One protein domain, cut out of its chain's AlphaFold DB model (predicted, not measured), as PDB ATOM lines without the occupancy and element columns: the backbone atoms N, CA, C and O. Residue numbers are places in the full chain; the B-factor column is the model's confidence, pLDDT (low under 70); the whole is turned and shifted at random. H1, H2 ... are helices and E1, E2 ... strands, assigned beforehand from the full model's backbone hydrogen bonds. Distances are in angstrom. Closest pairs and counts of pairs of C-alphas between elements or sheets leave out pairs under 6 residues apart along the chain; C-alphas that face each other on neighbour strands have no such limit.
ATOM      1  N   ILE A  69     -25.888   8.074 -24.183       82.50
ATOM      2  CA  ILE A  69     -25.511   7.500 -25.470       82.50
ATOM      3  C   ILE A  69     -26.299   6.208 -25.669       82.50
ATOM      4  O   ILE A  69     -26.273   5.310 -24.834       82.50
ATOM      5  N   TYR A  70     -26.992   6.126 -26.794       81.50
ATOM      6  CA  TYR A  70     -27.758   4.967 -27.230       81.50
ATOM      7  C   TYR A  70     -27.036   4.310 -28.394       81.50
ATOM      8  O   TYR A  70     -26.604   5.019 -29.297       81.50
ATOM      9  N   SER A  71     -26.931   2.982 -28.396       87.12
ATOM     10  CA  SER A  71     -26.270   2.220 -29.459       87.12
ATOM     11  C   SER A  71     -27.259   1.298 -30.158       87.12
ATOM     12  O   SER A  71     -27.958   0.528 -29.506       87.12
ATOM     13  N   TYR A  72     -27.302   1.372 -31.485       85.25
ATOM     14  CA  TYR A  72     -28.160   0.556 -32.337       85.25
ATOM     15  C   TYR A  72     -27.291  -0.180 -33.354       85.25
ATOM     16  O   TYR A  72     -26.693   0.459 -34.219       85.25
ATOM     17  N   ALA A  73     -27.212  -1.508 -33.247       85.06
ATOM     18  CA  ALA A  73     -26.368  -2.350 -34.106       85.06
ATOM     19  C   ALA A  73     -27.129  -3.474 -34.835       85.06
ATOM     20  O   ALA A  73     -26.562  -4.113 -35.712       85.06
ATOM     21  N   THR A  74     -28.398  -3.717 -34.491       83.25
ATOM     22  CA  THR A  74     -29.214  -4.793 -35.079       83.25
ATOM     23  C   THR A  74     -30.297  -4.235 -36.002       83.25
ATOM     24  O   THR A  74     -30.202  -4.349 -37.217       83.25
ATOM     25  N   THR A  75     -31.315  -3.583 -35.442       83.44
ATOM     26  CA  THR A  75     -32.471  -3.069 -36.201       83.44
ATOM     27  C   THR A  75     -32.259  -1.652 -36.736       83.44
ATOM     28  O   THR A  75     -32.763  -1.313 -37.805       83.44
ATOM     29  N   GLY A  76     -31.473  -0.834 -36.032       88.06
ATOM     30  CA  GLY A  76     -31.219   0.566 -36.375       88.06
ATOM     31  C   GLY A  76     -32.080   1.538 -35.565       88.06
ATOM     32  O   GLY A  76     -32.542   1.210 -34.473       88.06
ATOM     33  N   TYR A  77     -32.269   2.759 -36.069       88.81
ATOM     34  CA  TYR A  77     -33.024   3.812 -35.385       88.81
ATOM     35  C   TYR A  77     -33.922   4.587 -36.348       88.81
ATOM     36  O   TYR A  77     -33.440   5.236 -37.278       88.81
ATOM     37  N   LYS A  78     -35.231   4.610 -36.070       89.50
ATOM     38  CA  LYS A  78     -36.242   5.241 -36.938       89.50
ATOM     39  C   LYS A  78     -36.100   4.734 -38.382       89.50
ATOM     40  O   LYS A  78     -36.217   3.542 -38.611       89.50
ATOM     41  N   SER A  79     -35.851   5.631 -39.335       92.19
ATOM     42  CA  SER A  79     -35.664   5.323 -40.754       92.19
ATOM     43  C   SER A  79     -34.259   4.818 -41.099       92.19
ATOM     44  O   SER A  79     -34.036   4.393 -42.227       92.19
ATOM     45  N   TYR A  80     -33.299   4.900 -40.174       93.81
ATOM     46  CA  TYR A  80     -31.929   4.448 -40.396       93.81
ATOM     47  C   TYR A  80     -31.805   2.970 -40.026       93.81
ATOM     48  O   TYR A  80     -31.548   2.632 -38.870       93.81
ATOM     49  N   THR A  81     -31.993   2.097 -41.006       94.44
ATOM     50  CA  THR A  81     -31.842   0.646 -40.846       94.44
ATOM     51  C   THR A  81     -30.376   0.235 -40.984       94.44
ATOM     52  O   THR A  81     -29.640   0.779 -41.809       94.44
ATOM     53  N   ILE A  82     -29.934  -0.740 -40.192       94.69
ATOM     54  CA  ILE A  82     -28.597  -1.330 -40.353       94.69
ATOM     55  C   ILE A  82     -28.514  -2.044 -41.711       94.69
ATOM     56  O   ILE A  82     -29.468  -2.673 -42.158       94.69
ATOM     57  N   GLY A  83     -27.378  -1.909 -42.394       95.19
ATOM     58  CA  GLY A  83     -27.124  -2.447 -43.732       95.19
ATOM     59  C   GLY A  83     -27.338  -1.456 -44.882       95.19
ATOM     60  O   GLY A  83     -26.891  -1.750 -45.996       95.19
ATOM     61  N   LEU A  84     -27.957  -0.292 -44.633       97.50
ATOM     62  CA  LEU A  84     -28.134   0.770 -45.637       97.50
ATOM     63  C   LEU A  84     -26.792   1.243 -46.199       97.50
ATOM     64  O   LEU A  84     -25.800   1.315 -45.473       97.50
ATOM     65  N   LYS A  85     -26.759   1.600 -47.482       97.81
ATOM     66  CA  LYS A  85     -25.550   2.159 -48.104       97.81
ATOM     67  C   LYS A  85     -25.325   3.619 -47.682       97.81
ATOM     68  O   LYS A  85     -26.264   4.309 -47.283       97.81
ATOM     69  N   LYS A  86     -24.079   4.110 -47.769       97.75
ATOM     70  CA  LYS A  86     -23.715   5.493 -47.384       97.75
ATOM     71  C   LYS A  86     -24.567   6.559 -48.101       97.75
ATOM     72  O   LYS A  86     -24.997   7.523 -47.471       97.75
ATOM     73  N   ASP A  87     -24.864   6.382 -49.387       97.31
ATOM     74  CA  ASP A  87     -25.708   7.280 -50.190       97.31
ATOM     75  C   ASP A  87     -27.168   7.311 -49.703       97.31
ATOM     76  O   ASP A  87     -27.768   8.380 -49.562       97.31
ATOM     77  N   GLU A  88     -27.725   6.148 -49.358       97.75
ATOM     78  CA  GLU A  88     -29.068   6.036 -48.785       97.75
ATOM     79  C   GLU A  88     -29.149   6.717 -47.416       97.75
ATOM     80  O   GLU A  88     -30.104   7.450 -47.142       97.75
ATOM     81  N   VAL A  89     -28.129   6.527 -46.572       97.62
ATOM     82  CA  VAL A  89     -28.032   7.200 -45.270       97.62
ATOM     83  C   VAL A  89     -27.937   8.714 -45.450       97.62
ATOM     84  O   VAL A  89     -28.669   9.443 -44.780       97.62
ATOM     85  N   LEU A  90     -27.123   9.206 -46.392       97.56
ATOM     86  CA  LEU A  90     -27.024  10.639 -46.678       97.56
ATOM     87  C   LEU A  90     -28.363  11.223 -47.153       97.56
ATOM     88  O   LEU A  90     -28.758  12.310 -46.722       97.56
ATOM     89  N   ARG A  91     -29.109  10.490 -47.988       97.31
ATOM     90  CA  ARG A  91     -30.457  10.888 -48.417       97.31
ATOM     91  C   ARG A  91     -31.403  11.046 -47.225       97.31
ATOM     92  O   ARG A  91     -32.128  12.038 -47.160       97.31
ATOM     93  N   LEU A  92     -31.379  10.113 -46.272       97.06
ATOM     94  CA  LEU A  92     -32.186  10.189 -45.048       97.06
ATOM     95  C   LEU A  92     -31.751  11.349 -44.137       97.06
ATOM     96  O   LEU A  92     -32.602  12.058 -43.597       97.06
ATOM     97  N   ILE A  93     -30.443  11.607 -44.021       96.38
ATOM     98  CA  ILE A  93     -29.911  12.774 -43.298       96.38
ATOM     99  C   ILE A  93     -30.453  14.070 -43.916       96.38
ATOM    100  O   ILE A  93     -30.946  14.936 -43.197       96.38
ATOM    101  N   ASN A  94     -30.441  14.179 -45.247       96.06
ATOM    102  CA  ASN A  94     -30.943  15.347 -45.973       96.06
ATOM    103  C   ASN A  94     -32.458  15.561 -45.830       96.06
ATOM    104  O   ASN A  94     -32.930  16.699 -45.886       96.06
ATOM    105  N   GLN A  95     -33.233  14.495 -45.610       95.00
ATOM    106  CA  GLN A  95     -34.655  14.609 -45.271       95.00
ATOM    107  C   GLN A  95     -34.856  15.187 -43.861       95.00
ATOM    108  O   GLN A  95     -35.842  15.889 -43.608       95.00
ATOM    109  N   ASN A  96     -33.906  14.967 -42.946       93.12
ATOM    110  CA  ASN A  96     -33.951  15.528 -41.605       93.12
ATOM    111  C   ASN A  96     -33.409  16.972 -41.550       93.12
ATOM    112  O   ASN A  96     -32.257  17.229 -41.207       93.12
ATOM    113  N   ARG A  97     -34.294  17.949 -41.784       90.75
ATOM    114  CA  ARG A  97     -33.977  19.397 -41.821       90.75
ATOM    115  C   ARG A  97     -33.356  19.983 -40.543       90.75
ATOM    116  O   ARG A  97     -32.946  21.153 -40.546       90.75
ATOM    117  N   SER A  98     -33.388  19.249 -39.433       91.75
ATOM    118  CA  SER A  98     -32.806  19.678 -38.162       91.75
ATOM    119  C   SER A  98     -31.306  19.381 -38.063       91.75
ATOM    120  O   SER A  98     -30.610  20.071 -37.316       91.75
ATOM    121  N   ILE A  99     -30.796  18.461 -38.886       94.00
ATOM    122  CA  ILE A  99     -29.363  18.238 -39.067       94.00
ATOM    123  C   ILE A  99     -28.833  19.296 -40.034       94.00
ATOM    124  O   ILE A  99     -29.274  19.410 -41.176       94.00
ATOM    125  N   ARG A 100     -27.901  20.117 -39.554       93.25
ATOM    126  CA  ARG A 100     -27.298  21.214 -40.338       93.25
ATOM    127  C   ARG A 100     -25.785  21.171 -40.382       93.25
ATOM    128  O   ARG A 100     -25.186  21.839 -41.218       93.25
ATOM    129  N   THR A 101     -25.184  20.390 -39.494       94.56
ATOM    130  CA  THR A 101     -23.746  20.165 -39.467       94.56
ATOM    131  C   THR A 101     -23.491  18.671 -39.488       94.56
ATOM    132  O   THR A 101     -24.087  17.931 -38.706       94.56
ATOM    133  N   MET A 102     -22.592  18.258 -40.368       95.00
ATOM    134  CA  MET A 102     -22.077  16.903 -40.461       95.00
ATOM    135  C   MET A 102     -20.552  16.962 -40.446       95.00
ATOM    136  O   MET A 102     -19.952  17.939 -40.892       95.00
ATOM    137  N   ARG A 103     -19.910  15.932 -39.918       94.19
ATOM    138  CA  ARG A 103     -18.464  15.782 -39.897       94.19
ATOM    139  C   ARG A 103     -18.116  14.373 -40.356       94.19
ATOM    140  O   ARG A 103     -18.616  13.420 -39.770       94.19
ATOM    141  N   ALA A 104     -17.272  14.268 -41.371       93.69
ATOM    142  CA  ALA A 104     -16.598  13.030 -41.733       93.69
ATOM    143  C   ALA A 104     -15.345  12.888 -40.859       93.69
ATOM    144  O   ALA A 104     -14.668  13.891 -40.612       93.69
ATOM    145  N   CYS A 105     -15.062  11.685 -40.366       90.00
ATOM    146  CA  CYS A 105     -13.799  11.366 -39.704       90.00
ATOM    147  C   CYS A 105     -12.919  10.553 -40.653       90.00
ATOM    148  O   CYS A 105     -13.390   9.570 -41.216       90.00
ATOM    149  N   ASP A 106     -11.660  10.960 -40.792       85.69
ATOM    150  CA  ASP A 106     -10.658  10.315 -41.651       85.69
ATOM    151  C   ASP A 106     -11.029  10.333 -43.156       85.69
ATOM    152  O   ASP A 106     -11.504   9.333 -43.690       85.69
ATOM    153  N   PRO A 107     -10.834  11.469 -43.862       84.19
ATOM    154  CA  PRO A 107     -10.249  12.724 -43.382       84.19
ATOM    155  C   PRO A 107     -11.230  13.546 -42.533       84.19
ATOM    156  O   PRO A 107     -12.436  13.584 -42.784       84.19
ATOM    157  N   THR A 108     -10.712  14.241 -41.513       87.69
ATOM    158  CA  THR A 108     -11.551  15.091 -40.654       87.69
ATOM    159  C   THR A 108     -12.015  16.323 -41.427       87.69
ATOM    160  O   THR A 108     -11.267  17.288 -41.580       87.69
ATOM    161  N   LYS A 109     -13.273  16.318 -41.875       92.06
ATOM    162  CA  LYS A 109     -13.871  17.434 -42.620       92.06
ATOM    163  C   LYS A 109     -15.265  17.760 -42.117       92.06
ATOM    164  O   LYS A 109     -16.070  16.874 -41.839       92.06
ATOM    165  N   VAL A 110     -15.550  19.055 -41.984       93.88
ATOM    166  CA  VAL A 110     -16.820  19.563 -41.452       93.88
ATOM    167  C   VAL A 110     -17.641  20.190 -42.571       93.88
ATOM    168  O   VAL A 110     -17.199  21.119 -43.239       93.88
ATOM    169  N   TYR A 111     -18.874  19.723 -42.706       94.38
ATOM    170  CA  TYR A 111     -19.883  20.212 -43.630       94.38
ATOM    171  C   TYR A 111     -20.940  20.994 -42.857       94.38
ATOM    172  O   TYR A 111     -21.540  20.475 -41.913       94.38
ATOM    173  N   ARG A 112     -21.198  22.242 -43.253       94.69
ATOM    174  CA  ARG A 112     -22.247  23.089 -42.666       94.69
ATOM    175  C   ARG A 112     -23.186  23.575 -43.758       94.69
ATOM    176  O   ARG A 112     -22.743  24.184 -44.725       94.69
ATOM    177  N   LEU A 113     -24.482  23.332 -43.587       91.69
ATOM    178  CA  LEU A 113     -25.501  23.833 -44.505       91.69
ATOM    179  C   LEU A 113     -25.853  25.278 -44.159       91.69
ATOM    180  O   LEU A 113     -26.471  25.538 -43.126       91.69
ATOM    181  N   THR A 114     -25.511  26.202 -45.050       86.31
ATOM    182  CA  THR A 114     -25.932  27.613 -44.987       86.31
ATOM    183  C   THR A 114     -27.232  27.874 -45.753       86.31
ATOM    184  O   THR A 114     -27.904  28.871 -45.507       86.31
ATOM    185  N   SER A 115     -27.627  26.965 -46.653       88.69
ATOM    186  CA  SER A 115     -28.811  27.093 -47.508       88.69
ATOM    187  C   SER A 115     -29.861  26.006 -47.221       88.69
ATOM    188  O   SER A 115     -29.778  25.255 -46.245       88.69
ATOM    189  N   ARG A 116     -30.913  25.938 -48.050       84.75
ATOM    190  CA  ARG A 116     -31.897  24.839 -48.021       84.75
ATOM    191  C   ARG A 116     -31.432  23.594 -48.786       84.75
ATOM    192  O   ARG A 116     -32.103  22.572 -48.685       84.75
ATOM    193  N   LYS A 117     -30.327  23.677 -49.536       90.00
ATOM    194  CA  LYS A 117     -29.742  22.524 -50.229       90.00
ATOM    195  C   LYS A 117     -29.199  21.543 -49.184       90.00
ATOM    196  O   LYS A 117     -28.668  21.975 -48.162       90.00
ATOM    197  N   GLY A 118     -29.397  20.249 -49.419       93.56
ATOM    198  CA  GLY A 118     -28.844  19.193 -48.570       93.56
ATOM    199  C   GLY A 118     -27.331  19.054 -48.735       93.56
ATOM    200  O   GLY A 118     -26.717  19.727 -49.561       93.56
ATOM    201  N   PHE A 119     -26.741  18.158 -47.951       95.75
ATOM    202  CA  PHE A 119     -25.363  17.724 -48.119       95.75
ATOM    203  C   PHE A 119     -25.197  16.972 -49.440       95.75
ATOM    204  O   PHE A 119     -26.050  16.161 -49.813       95.75
ATOM    205  N   GLU A 120     -24.087  17.222 -50.119       95.75
ATOM    206  CA  GLU A 120     -23.684  16.486 -51.314       95.75
ATOM    207  C   GLU A 120     -22.795  15.307 -50.923       95.75
ATOM    208  O   GLU A 120     -22.058  15.374 -49.935       95.75
ATOM    209  N   PHE A 121     -22.885  14.217 -51.684       96.12
ATOM    210  CA  PHE A 121     -22.026  13.058 -51.486       96.12
ATOM    211  C   PHE A 121     -20.650  13.365 -52.084       96.12
ATOM    212  O   PHE A 121     -20.528  13.549 -53.290       96.12
ATOM    213  N   THR A 122     -19.639  13.473 -51.229       95.62
ATOM    214  CA  THR A 122     -18.267  13.860 -51.588       95.62
ATOM    215  C   THR A 122     -17.307  12.698 -51.364       95.62
ATOM    216  O   THR A 122     -17.619  11.776 -50.608       95.62
ATOM    217  N   ASP A 123     -16.117  12.764 -51.958       94.69
ATOM    218  CA  ASP A 123     -15.092  11.726 -51.789       94.69
ATOM    219  C   ASP A 123     -14.681  11.542 -50.324       94.69
ATOM    220  O   ASP A 123     -14.519  10.412 -49.869       94.69
ATOM    221  N   ASP A 124     -14.615  12.623 -49.541       94.25
ATOM    222  CA  ASP A 124     -14.306  12.526 -48.110       94.25
ATOM    223  C   ASP A 124     -15.388  11.745 -47.344       94.25
ATOM    224  O   ASP A 124     -15.086  11.005 -46.411       94.25
ATOM    225  N   LEU A 125     -16.666  11.889 -47.726       94.62
ATOM    226  CA  LEU A 125     -17.755  11.101 -47.140       94.62
ATOM    227  C   LEU A 125     -17.689   9.644 -47.602       94.62
ATOM    228  O   LEU A 125     -17.915   8.738 -46.799       94.62
ATOM    229  N   ALA A 126     -17.360   9.414 -48.873       94.44
ATOM    230  CA  ALA A 126     -17.206   8.076 -49.425       94.44
ATOM    231  C   ALA A 126     -16.097   7.291 -48.702       94.44
ATOM    232  O   ALA A 126     -16.316   6.138 -48.318       94.44
ATOM    233  N   GLN A 127     -14.950   7.935 -48.466       94.25
ATOM    234  CA  GLN A 127     -13.783   7.357 -47.793       94.25
ATOM    235  C   GLN A 127     -13.993   7.192 -46.285       94.25
ATOM    236  O   GLN A 127     -13.607   6.177 -45.719       94.25
ATOM    237  N   SER A 128     -14.661   8.148 -45.639       93.81
ATOM    238  CA  SER A 128     -14.849   8.141 -44.190       93.81
ATOM    239  C   SER A 128     -15.814   7.056 -43.719       93.81
ATOM    240  O   SER A 128     -16.976   7.022 -44.134       93.81
ATOM    241  N   ASP A 129     -15.377   6.213 -42.785       94.00
ATOM    242  CA  ASP A 129     -16.214   5.180 -42.161       94.00
ATOM    243  C   ASP A 129     -17.021   5.671 -40.956       94.00
ATOM    244  O   ASP A 129     -17.848   4.936 -40.415       94.00
ATOM    245  N   HIS A 130     -16.847   6.931 -40.560       93.81
ATOM    246  CA  HIS A 130     -17.505   7.482 -39.383       93.81
ATOM    247  C   HIS A 130     -18.028   8.884 -39.659       93.81
ATOM    248  O   HIS A 130     -17.258   9.813 -39.905       93.81
ATOM    249  N   TRP A 131     -19.344   9.058 -39.572       95.25
ATOM    250  CA  TRP A 131     -19.975  10.360 -39.773       95.25
ATOM    251  C   TRP A 131     -20.674  10.827 -38.505       95.25
ATOM    252  O   TRP A 131     -21.559  10.146 -37.990       95.25
ATOM    253  N   ILE A 132     -20.335  12.026 -38.038       94.12
ATOM    254  CA  ILE A 132     -20.994  12.674 -36.903       94.12
ATOM    255  C   ILE A 132     -21.956  13.737 -37.429       94.12
ATOM    256  O   ILE A 132     -21.545  14.667 -38.118       94.12
ATOM    257  N   CYS A 133     -23.237  13.636 -37.089       94.50
ATOM    258  CA  CYS A 133     -24.266  14.608 -37.445       94.50
ATOM    259  C   CYS A 133     -24.813  15.297 -36.196       94.50
ATOM    260  O   CYS A 133     -25.178  14.639 -35.228       94.50
ATOM    261  N   TYR A 134     -24.930  16.621 -36.244       91.88
ATOM    262  CA  TYR A 134     -25.433  17.423 -35.130       91.88
ATOM    263  C   TYR A 134     -26.864  17.888 -35.421       91.88
ATOM    264  O   TYR A 134     -27.094  18.687 -36.337       91.88
ATOM    265  N   ASP A 135     -27.826  17.392 -34.641       90.25
ATOM    266  CA  ASP A 135     -29.222  17.822 -34.692       90.25
ATOM    267  C   ASP A 135     -29.443  19.012 -33.755       90.25
ATOM    268  O   ASP A 135     -29.223  18.934 -32.541       90.25
ATOM    269  N   LYS A 136     -29.970  20.112 -34.302       87.06
ATOM    270  CA  LYS A 136     -30.345  21.299 -33.520       87.06
ATOM    271  C   LYS A 136     -31.383  21.018 -32.424       87.06
ATOM    272  O   LYS A 136     -31.559  21.844 -31.537       87.06
ATOM    273  N   ARG A 137     -32.091  19.884 -32.487       83.31
ATOM    274  CA  ARG A 137     -33.051  19.425 -31.469       83.31
ATOM    275  C   ARG A 137     -32.386  18.785 -30.245       83.31
ATOM    276  O   ARG A 137     -33.097  18.308 -29.368       83.31
ATOM    277  N   GLY A 138     -31.053  18.770 -30.172       80.69
ATOM    278  CA  GLY A 138     -30.321  18.234 -29.024       80.69
ATOM    279  C   GLY A 138     -30.052  16.736 -29.138       80.69
ATOM    280  O   GLY A 138     -30.142  16.009 -28.152       80.69
ATOM    281  N   SER A 139     -29.764  16.247 -30.344       87.25
ATOM    282  CA  SER A 139     -29.296  14.874 -30.541       87.25
ATOM    283  C   SER A 139     -28.096  14.856 -31.475       87.25
ATOM    284  O   SER A 139     -28.166  15.359 -32.590       87.25
ATOM    285  N   ASP A 140     -26.998  14.260 -31.037       90.44
ATOM    286  CA  ASP A 140     -25.846  14.053 -31.907       90.44
ATOM    287  C   ASP A 140     -25.868  12.591 -32.368       90.44
ATOM    288  O   ASP A 140     -26.129  11.684 -31.578       90.44
ATOM    289  N   PHE A 141     -25.656  12.357 -33.657       93.31
ATOM    290  CA  PHE A 141     -25.654  11.030 -34.268       93.31
ATOM    291  C   PHE A 141     -24.235  10.689 -34.700       93.31
ATOM    292  O   PHE A 141     -23.574  11.526 -35.306       93.31
ATOM    293  N   LEU A 142     -23.786   9.470 -34.434       93.75
ATOM    294  CA  LEU A 142     -22.575   8.900 -35.008       93.75
ATOM    295  C   LEU A 142     -22.978   7.669 -35.817       93.75
ATOM    296  O   LEU A 142     -23.460   6.682 -35.264       93.75
ATOM    297  N   PHE A 143     -22.787   7.747 -37.125       95.00
ATOM    298  CA  PHE A 143     -22.987   6.643 -38.051       95.00
ATOM    299  C   PHE A 143     -21.647   5.954 -38.285       95.00
ATOM    300  O   PHE A 143     -20.672   6.618 -38.629       95.00
ATOM    301  N   ILE A 144     -21.612   4.639 -38.084       93.69
ATOM    302  CA  ILE A 144     -20.420   3.807 -38.260       93.69
ATOM    303  C   ILE A 144     -20.672   2.875 -39.435       93.69
ATOM    304  O   ILE A 144     -21.609   2.067 -39.412       93.69
ATOM    305  N   PHE A 145     -19.820   2.955 -40.443       94.75
ATOM    306  CA  PHE A 145     -19.915   2.167 -41.658       94.75
ATOM    307  C   PHE A 145     -18.855   1.067 -41.670       94.75
ATOM    308  O   PHE A 145     -17.748   1.239 -41.176       94.75
ATOM    309  N   LYS A 146     -19.205  -0.083 -42.244       94.25
ATOM    310  CA  LYS A 146     -18.269  -1.156 -42.587       94.25
ATOM    311  C   LYS A 146     -18.585  -1.598 -44.003       94.25
ATOM    312  O   LYS A 146     -19.752  -1.821 -44.317       94.25
ATOM    313  N   GLN A 147     -17.570  -1.692 -44.861       94.69
ATOM    314  CA  GLN A 147     -17.744  -2.103 -46.262       94.69
ATOM    315  C   GLN A 147     -18.837  -1.281 -46.982       94.69
ATOM    316  O   GLN A 147     -19.715  -1.828 -47.649       94.69
ATOM    317  N   ASN A 148     -18.818   0.046 -46.800       95.44
ATOM    318  CA  ASN A 148     -19.790   0.984 -47.382       95.44
ATOM    319  C   ASN A 148     -21.260   0.789 -46.933       95.44
ATOM    320  O   ASN A 148     -22.188   1.310 -47.557       95.44
ATOM    321  N   ARG A 149     -21.494   0.053 -45.840       97.12
ATOM    322  CA  ARG A 149     -22.825  -0.180 -45.269       97.12
ATOM    323  C   ARG A 149     -22.891   0.249 -43.816       97.12
ATOM    324  O   ARG A 149     -21.927   0.101 -43.070       97.12
ATOM    325  N   LEU A 150     -24.038   0.779 -43.410       96.44
ATOM    326  CA  LEU A 150     -24.290   1.208 -42.045       96.44
ATOM    327  C   LEU A 150     -24.250  -0.008 -41.124       96.44
ATOM    328  O   LEU A 150     -25.065  -0.912 -41.262       96.44
ATOM    329  N   SER A 151     -23.307  -0.030 -40.193       94.56
ATOM    330  CA  SER A 151     -23.119  -1.143 -39.260       94.56
ATOM    331  C   SER A 151     -23.677  -0.832 -37.876       94.56
ATOM    332  O   SER A 151     -24.149  -1.723 -37.173       94.56
ATOM    333  N   ARG A 152     -23.630   0.442 -37.474       92.06
ATOM    334  CA  ARG A 152     -24.050   0.881 -36.147       92.06
ATOM    335  C   ARG A 152     -24.390   2.365 -36.146       92.06
ATOM    336  O   ARG A 152     -23.807   3.151 -36.891       92.06
ATOM    337  N   ILE A 153     -25.317   2.740 -35.276       92.25
ATOM    338  CA  ILE A 153     -25.700   4.126 -35.013       92.25
ATOM    339  C   ILE A 153     -25.556   4.371 -33.519       92.25
ATOM    340  O   ILE A 153     -26.175   3.664 -32.723       92.25
ATOM    341  N   LEU A 154     -24.783   5.383 -33.138       90.56
ATOM    342  CA  LEU A 154     -24.817   5.921 -31.785       90.56
ATOM    343  C   LEU A 154     -25.597   7.231 -31.765       90.56
ATOM    344  O   LEU A 154     -25.458   8.056 -32.664       90.56
ATOM    345  N   ILE A 155     -26.401   7.437 -30.730       89.38
ATOM    346  CA  ILE A 155     -27.181   8.660 -30.542       89.38
ATOM    347  C   ILE A 155     -26.886   9.207 -29.163       89.38
ATOM    348  O   ILE A 155     -27.193   8.557 -28.170       89.38
ATOM    349  N   GLN A 156     -26.349  10.415 -29.090       86.88
ATOM    350  CA  GLN A 156     -26.226  11.150 -27.845       86.88
ATOM    351  C   GLN A 156     -27.430  12.079 -27.684       86.88
ATOM    352  O   GLN A 156     -27.573  13.040 -28.438       86.88
ATOM    353  N   ARG A 157     -28.297  11.817 -26.699       83.12
ATOM    354  CA  ARG A 157     -29.416  12.714 -26.367       83.12
ATOM    355  C   ARG A 157     -29.009  13.731 -25.309       83.12
ATOM    356  O   ARG A 157     -28.500  13.365 -24.252       83.12
ATOM    357  N   ILE A 158     -29.301  14.998 -25.583       74.69
ATOM    358  CA  ILE A 158     -28.973  16.148 -24.739       74.69
ATOM    359  C   ILE A 158     -30.277  16.699 -24.148       74.69
ATOM    360  O   ILE A 158     -31.229  16.959 -24.884       74.69
ATOM    361  N   ARG A 159     -30.339  16.907 -22.826       65.31
ATOM    362  CA  ARG A 159     -31.501  17.490 -22.126       65.31
ATOM    363  C   ARG A 159     -31.072  18.792 -21.450       65.31
ATOM    364  O   ARG A 159     -29.953  18.898 -20.960       65.31
ATOM    365  N   LEU A 160     -31.961  19.788 -21.442       62.50
ATOM    366  CA  LEU A 160     -31.756  21.084 -20.770       62.50
ATOM    367  C   LEU A 160     -30.484  21.847 -21.204       62.50
ATOM    368  O   LEU A 160     -29.905  22.591 -20.419       62.50
ATOM    369  N   GLY A 161     -30.023  21.655 -22.444       56.19
ATOM    370  CA  GLY A 161     -28.879  22.390 -23.000       56.19
ATOM    371  C   GLY A 161     -27.505  22.007 -22.431       56.19
ATOM    372  O   GLY A 161     -26.499  22.527 -22.908       56.19
ATOM    373  N   ARG A 162     -27.424  21.080 -21.468       57.88
ATOM    374  CA  ARG A 162     -26.146  20.567 -20.960       57.88
ATOM    375  C   ARG A 162     -25.687  19.400 -21.827       57.88
ATOM    376  O   ARG A 162     -26.166  18.279 -21.681       57.88
ATOM    377  N   LYS A 163     -24.782  19.679 -22.769       60.88
ATOM    378  CA  LYS A 163     -24.016  18.633 -23.453       60.88
ATOM    379  C   LYS A 163     -23.012  18.074 -22.456       60.88
ATOM    380  O   LYS A 163     -22.030  18.753 -22.173       60.88
ATOM    381  N   ASP A 164     -23.219  16.855 -21.972       59.72
ATOM    382  CA  ASP A 164     -22.090  16.110 -21.420       59.72
ATOM    383  C   ASP A 164     -21.120  15.844 -22.576       59.72
ATOM    384  O   ASP A 164     -21.510  15.223 -23.572       59.72
ATOM    385  N   PRO A 165     -19.886  16.366 -22.536       62.28
ATOM    386  CA  PRO A 165     -18.952  16.183 -23.630       62.28
ATOM    387  C   PRO A 165     -18.556  14.706 -23.700       62.28
ATOM    388  O   PRO A 165     -17.740  14.224 -22.921       62.28
ATOM    389  N   SER A 166     -19.129  13.972 -24.655       70.69
ATOM    390  CA  SER A 166     -18.664  12.626 -24.970       70.69
ATOM    391  C   SER A 166     -17.490  12.724 -25.933       70.69
ATOM    392  O   SER A 166     -17.590  13.346 -26.996       70.69
ATOM    393  N   LEU A 167     -16.368  12.090 -25.587       74.56
ATOM    394  CA  LEU A 167     -15.184  12.042 -26.450       74.56
ATOM    395  C   LEU A 167     -15.506  11.445 -27.829       74.56
ATOM    396  O   LEU A 167     -14.974  11.925 -28.827       74.56
ATOM    397  N   ILE A 168     -16.450  10.497 -27.888       79.44
ATOM    398  CA  ILE A 168     -16.903   9.821 -29.117       79.44
ATOM    399  C   ILE A 168     -17.562  10.798 -30.112       79.44
ATOM    400  O   ILE A 168     -17.433  10.635 -31.319       79.44
ATOM    401  N   PHE A 169     -18.259  11.831 -29.622       80.69
ATOM    402  CA  PHE A 169     -19.005  12.787 -30.462       80.69
ATOM    403  C   PHE A 169     -18.275  14.125 -30.661       80.69
ATOM    404  O   PHE A 169     -18.672  14.958 -31.485       80.69
ATOM    405  N   THR A 170     -17.202  14.351 -29.902       74.94
ATOM    406  CA  THR A 170     -16.414  15.591 -29.947       74.94
ATOM    407  C   THR A 170     -15.141  15.435 -30.769       74.94
ATOM    408  O   THR A 170     -14.777  16.371 -31.491       74.94
ATOM    409  N   ARG A 171     -14.497  14.262 -30.722       75.12
ATOM    410  CA  ARG A 171     -13.243  13.975 -31.424       75.12
ATOM    411  C   ARG A 171     -13.463  12.887 -32.473       75.12
ATOM    412  O   ARG A 171     -13.972  11.820 -32.156       75.12
ATOM    413  N   CYS A 172     -13.028  13.149 -33.703       77.06
ATOM    414  CA  CYS A 172     -12.826  12.103 -34.703       77.06
ATOM    415  C   CYS A 172     -11.575  11.311 -34.307       77.06
ATOM    416  O   CYS A 172     -10.484  11.602 -34.781       77.06
ATOM    417  N   ASN A 173     -11.718  10.411 -33.334       77.50
ATOM    418  CA  ASN A 173     -10.640   9.536 -32.892       77.50
ATOM    419  C   ASN A 173     -10.998   8.087 -33.262       77.50
ATOM    420  O   ASN A 173     -11.835   7.496 -32.573       77.50
ATOM    421  N   PRO A 174     -10.387   7.510 -34.309       69.50
ATOM    422  CA  PRO A 174     -10.723   6.168 -34.777       69.50
ATOM    423  C   PRO A 174     -10.563   5.094 -33.690       69.50
ATOM    424  O   PRO A 174     -11.439   4.249 -33.553       69.50
ATOM    425  N   ILE A 175      -9.559   5.202 -32.807       70.25
ATOM    426  CA  ILE A 175      -9.333   4.255 -31.692       70.25
ATOM    427  C   ILE A 175     -10.543   4.201 -30.747       70.25
ATOM    428  O   ILE A 175     -10.920   3.149 -30.225       70.25
ATOM    429  N   VAL A 176     -11.162   5.360 -30.515       68.31
ATOM    430  CA  VAL A 176     -12.344   5.502 -29.659       68.31
ATOM    431  C   VAL A 176     -13.573   4.914 -30.359       68.31
ATOM    432  O   VAL A 176     -14.416   4.306 -29.705       68.31
ATOM    433  N   VAL A 177     -13.674   5.050 -31.682       69.81
ATOM    434  CA  VAL A 177     -14.818   4.529 -32.445       69.81
ATOM    435  C   VAL A 177     -14.726   3.013 -32.682       69.81
ATOM    436  O   VAL A 177     -15.745   2.323 -32.674       69.81
ATOM    437  N   GLU A 178     -13.523   2.453 -32.790       72.25
ATOM    438  CA  GLU A 178     -13.318   1.001 -32.871       72.25
ATOM    439  C   GLU A 178     -13.685   0.286 -31.562       72.25
ATOM    440  O   GLU A 178     -14.270  -0.796 -31.578       72.25
ATOM    441  N   ASN A 179     -13.426   0.925 -30.418       74.31
ATOM    442  CA  ASN A 179     -13.678   0.370 -29.084       74.31
ATOM    443  C   ASN A 179     -15.019   0.803 -28.475       74.31
ATOM    444  O   ASN A 179     -15.171   0.844 -27.249       74.31
ATOM    445  N   VAL A 180     -16.011   1.120 -29.315       75.81
ATOM    446  CA  VAL A 180     -17.330   1.602 -28.871       75.81
ATOM    447  C   VAL A 180     -17.962   0.680 -27.833       75.81
ATOM    448  O   VAL A 180     -18.488   1.178 -26.845       75.81
ATOM    449  N   ASP A 181     -17.876  -0.643 -27.986       78.38
ATOM    450  CA  ASP A 181     -18.487  -1.575 -27.024       78.38
ATOM    451  C   ASP A 181     -17.837  -1.499 -25.636       78.38
ATOM    452  O   ASP A 181     -18.535  -1.501 -24.622       78.38
ATOM    453  N   THR A 182     -16.513  -1.364 -25.572       74.50
ATOM    454  CA  THR A 182     -15.773  -1.199 -24.311       74.50
ATOM    455  C   THR A 182     -16.094   0.138 -23.650       74.50
ATOM    456  O   THR A 182     -16.310   0.200 -22.441       74.50
ATOM    457  N   LEU A 183     -16.182   1.211 -24.439       70.88
ATOM    458  CA  LEU A 183     -16.548   2.533 -23.930       70.88
ATOM    459  C   LEU A 183     -17.974   2.553 -23.392       70.88
ATOM    460  O   LEU A 183     -18.199   3.054 -22.295       70.88
ATOM    461  N   LEU A 184     -18.923   1.981 -24.134       71.12
ATOM    462  CA  LEU A 184     -20.320   1.907 -23.718       71.12
ATOM    463  C   LEU A 184     -20.489   1.056 -22.456       71.12
ATOM    464  O   LEU A 184     -21.267   1.437 -21.588       71.12
ATOM    465  N   LYS A 185     -19.735  -0.045 -22.301       69.56
ATOM    466  CA  LYS A 185     -19.746  -0.870 -21.078       69.56
ATOM    467  C   LYS A 185     -19.393  -0.084 -19.816       69.56
ATOM    468  O   LYS A 185     -19.946  -0.385 -18.764       69.56
ATOM    469  N   ASN A 186     -18.536   0.928 -19.922       60.59
ATOM    470  CA  ASN A 186     -18.075   1.721 -18.781       60.59
ATOM    471  C   ASN A 186     -18.929   2.974 -18.513       60.59
ATOM    472  O   ASN A 186     -18.651   3.705 -17.564       60.59
ATOM    473  N   GLN A 187     -19.952   3.249 -19.331       61.62
ATOM    474  CA  GLN A 187     -20.870   4.364 -19.093       61.62
ATOM    475  C   GLN A 187     -22.052   3.953 -18.212       61.62
ATOM    476  O   GLN A 187     -22.420   2.785 -18.142       61.62
TER     477      GLN A 187
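AT A GLANCE: This is residues 69 to 187 of the 196 residues of an uncharacterized protein of Desulfobacteraceae bacterium (UniProt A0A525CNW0). One twisted sheet of six strands makes the core, with the helix H1 packed on one face near E6, E5, E4 and E2. The short helix H2 lies near Lys 86, the first residue of H1, and only just over E2, and the short helices H3, H4 and H5 gather on the side of the sheet away from H1. The printed part has 119 residues, with five named helices and six named strands in the order E1 H1 E2 E3 H2 E4 E5 E6 H3 H4 H5. The sheet's order is E1 E6 E5 E4 E2 E3, antiparallel throughout, and the class is mixed, helices and strands. The whole is compact and rounded, with a radius of gyration of the C-alphas of 13.4 A and spans of 39 by 36 by 27 A.

IN THESE COORDINATES: In the sheet, E1 is residues 69 to 72, beginning at C-alpha 69 (-25.511, 7.500, -25.470). E6 is residues 149 to 157, 23.8 A long, and E5 residues 139 to 146, 22.9 A. E4 is residues 130 to 135, 16.3 A, E2 residues 99 to 105, 17.0 A, and E3 residues 109 to 112. H1 is residues 86 to 95, 14.4 A, from C-alpha 86 at (-23.715, 5.493, -47.384). H2 is residues 123 to 127, H3 167 to 170, H4 174 to 178 and H5 180 to 185, ending at C-alpha 185 (-19.746, -0.870, -21.078).

HOW THE PARTS SIT: E4, E5 and E6 form a meander, each strand the antiparallel neighbour of the one before. In the hairpin E5 and E6, N 142 and O 154 are 2.8 A apart, within hydrogen-bond range; in the hairpin E4 and E5, N 133 and O 141 are 2.8 A apart. E1 is an edge strand beside E6, with N 70 and O 155 at 2.8 A. Beside E4 is E2, with N 103 and O 132 at 2.7 A, then the edge strand E3, with N 102 and O 111 at 2.9 A. E3, H2 and E4 make a split strand-helix-strand unit, two strands running the same way with E2 between them, and its crossover is right-handed. H1 is on the sheet, at the sheet's level with a height of 3.4 A; the C-alphas of Lys 86 and Arg 149 are its closest to E6, 6.1 A. H2 is only just over E2, with 3 of its C-alphas there, at a height of 8.6 A. H3 only grazes the sheet with residues 168 to 170, H4 with 174 to 178 and H5 with 180 to 184. H3 and H4 only just touch, with 3 pairs of C-alphas within 8 A, and only at the corner, closest at Ile 168 and Val 176, 6.3 A. In H1, H2, H4 and H5 every O i to N i+4 pair is within hydrogen-bond range; H3 is too short for one.

THE WHOLE: The farthest C-alphas, those of Ser 115 and Asn 186, are 39.8 A apart. The printed part has no cut, and the link from E1 to H1, 13 residues, is long. The mean pLDDT of the printed part is 86.5; residues 159 to 165, 174, 176 to 177 and 185 to 187 are under 70.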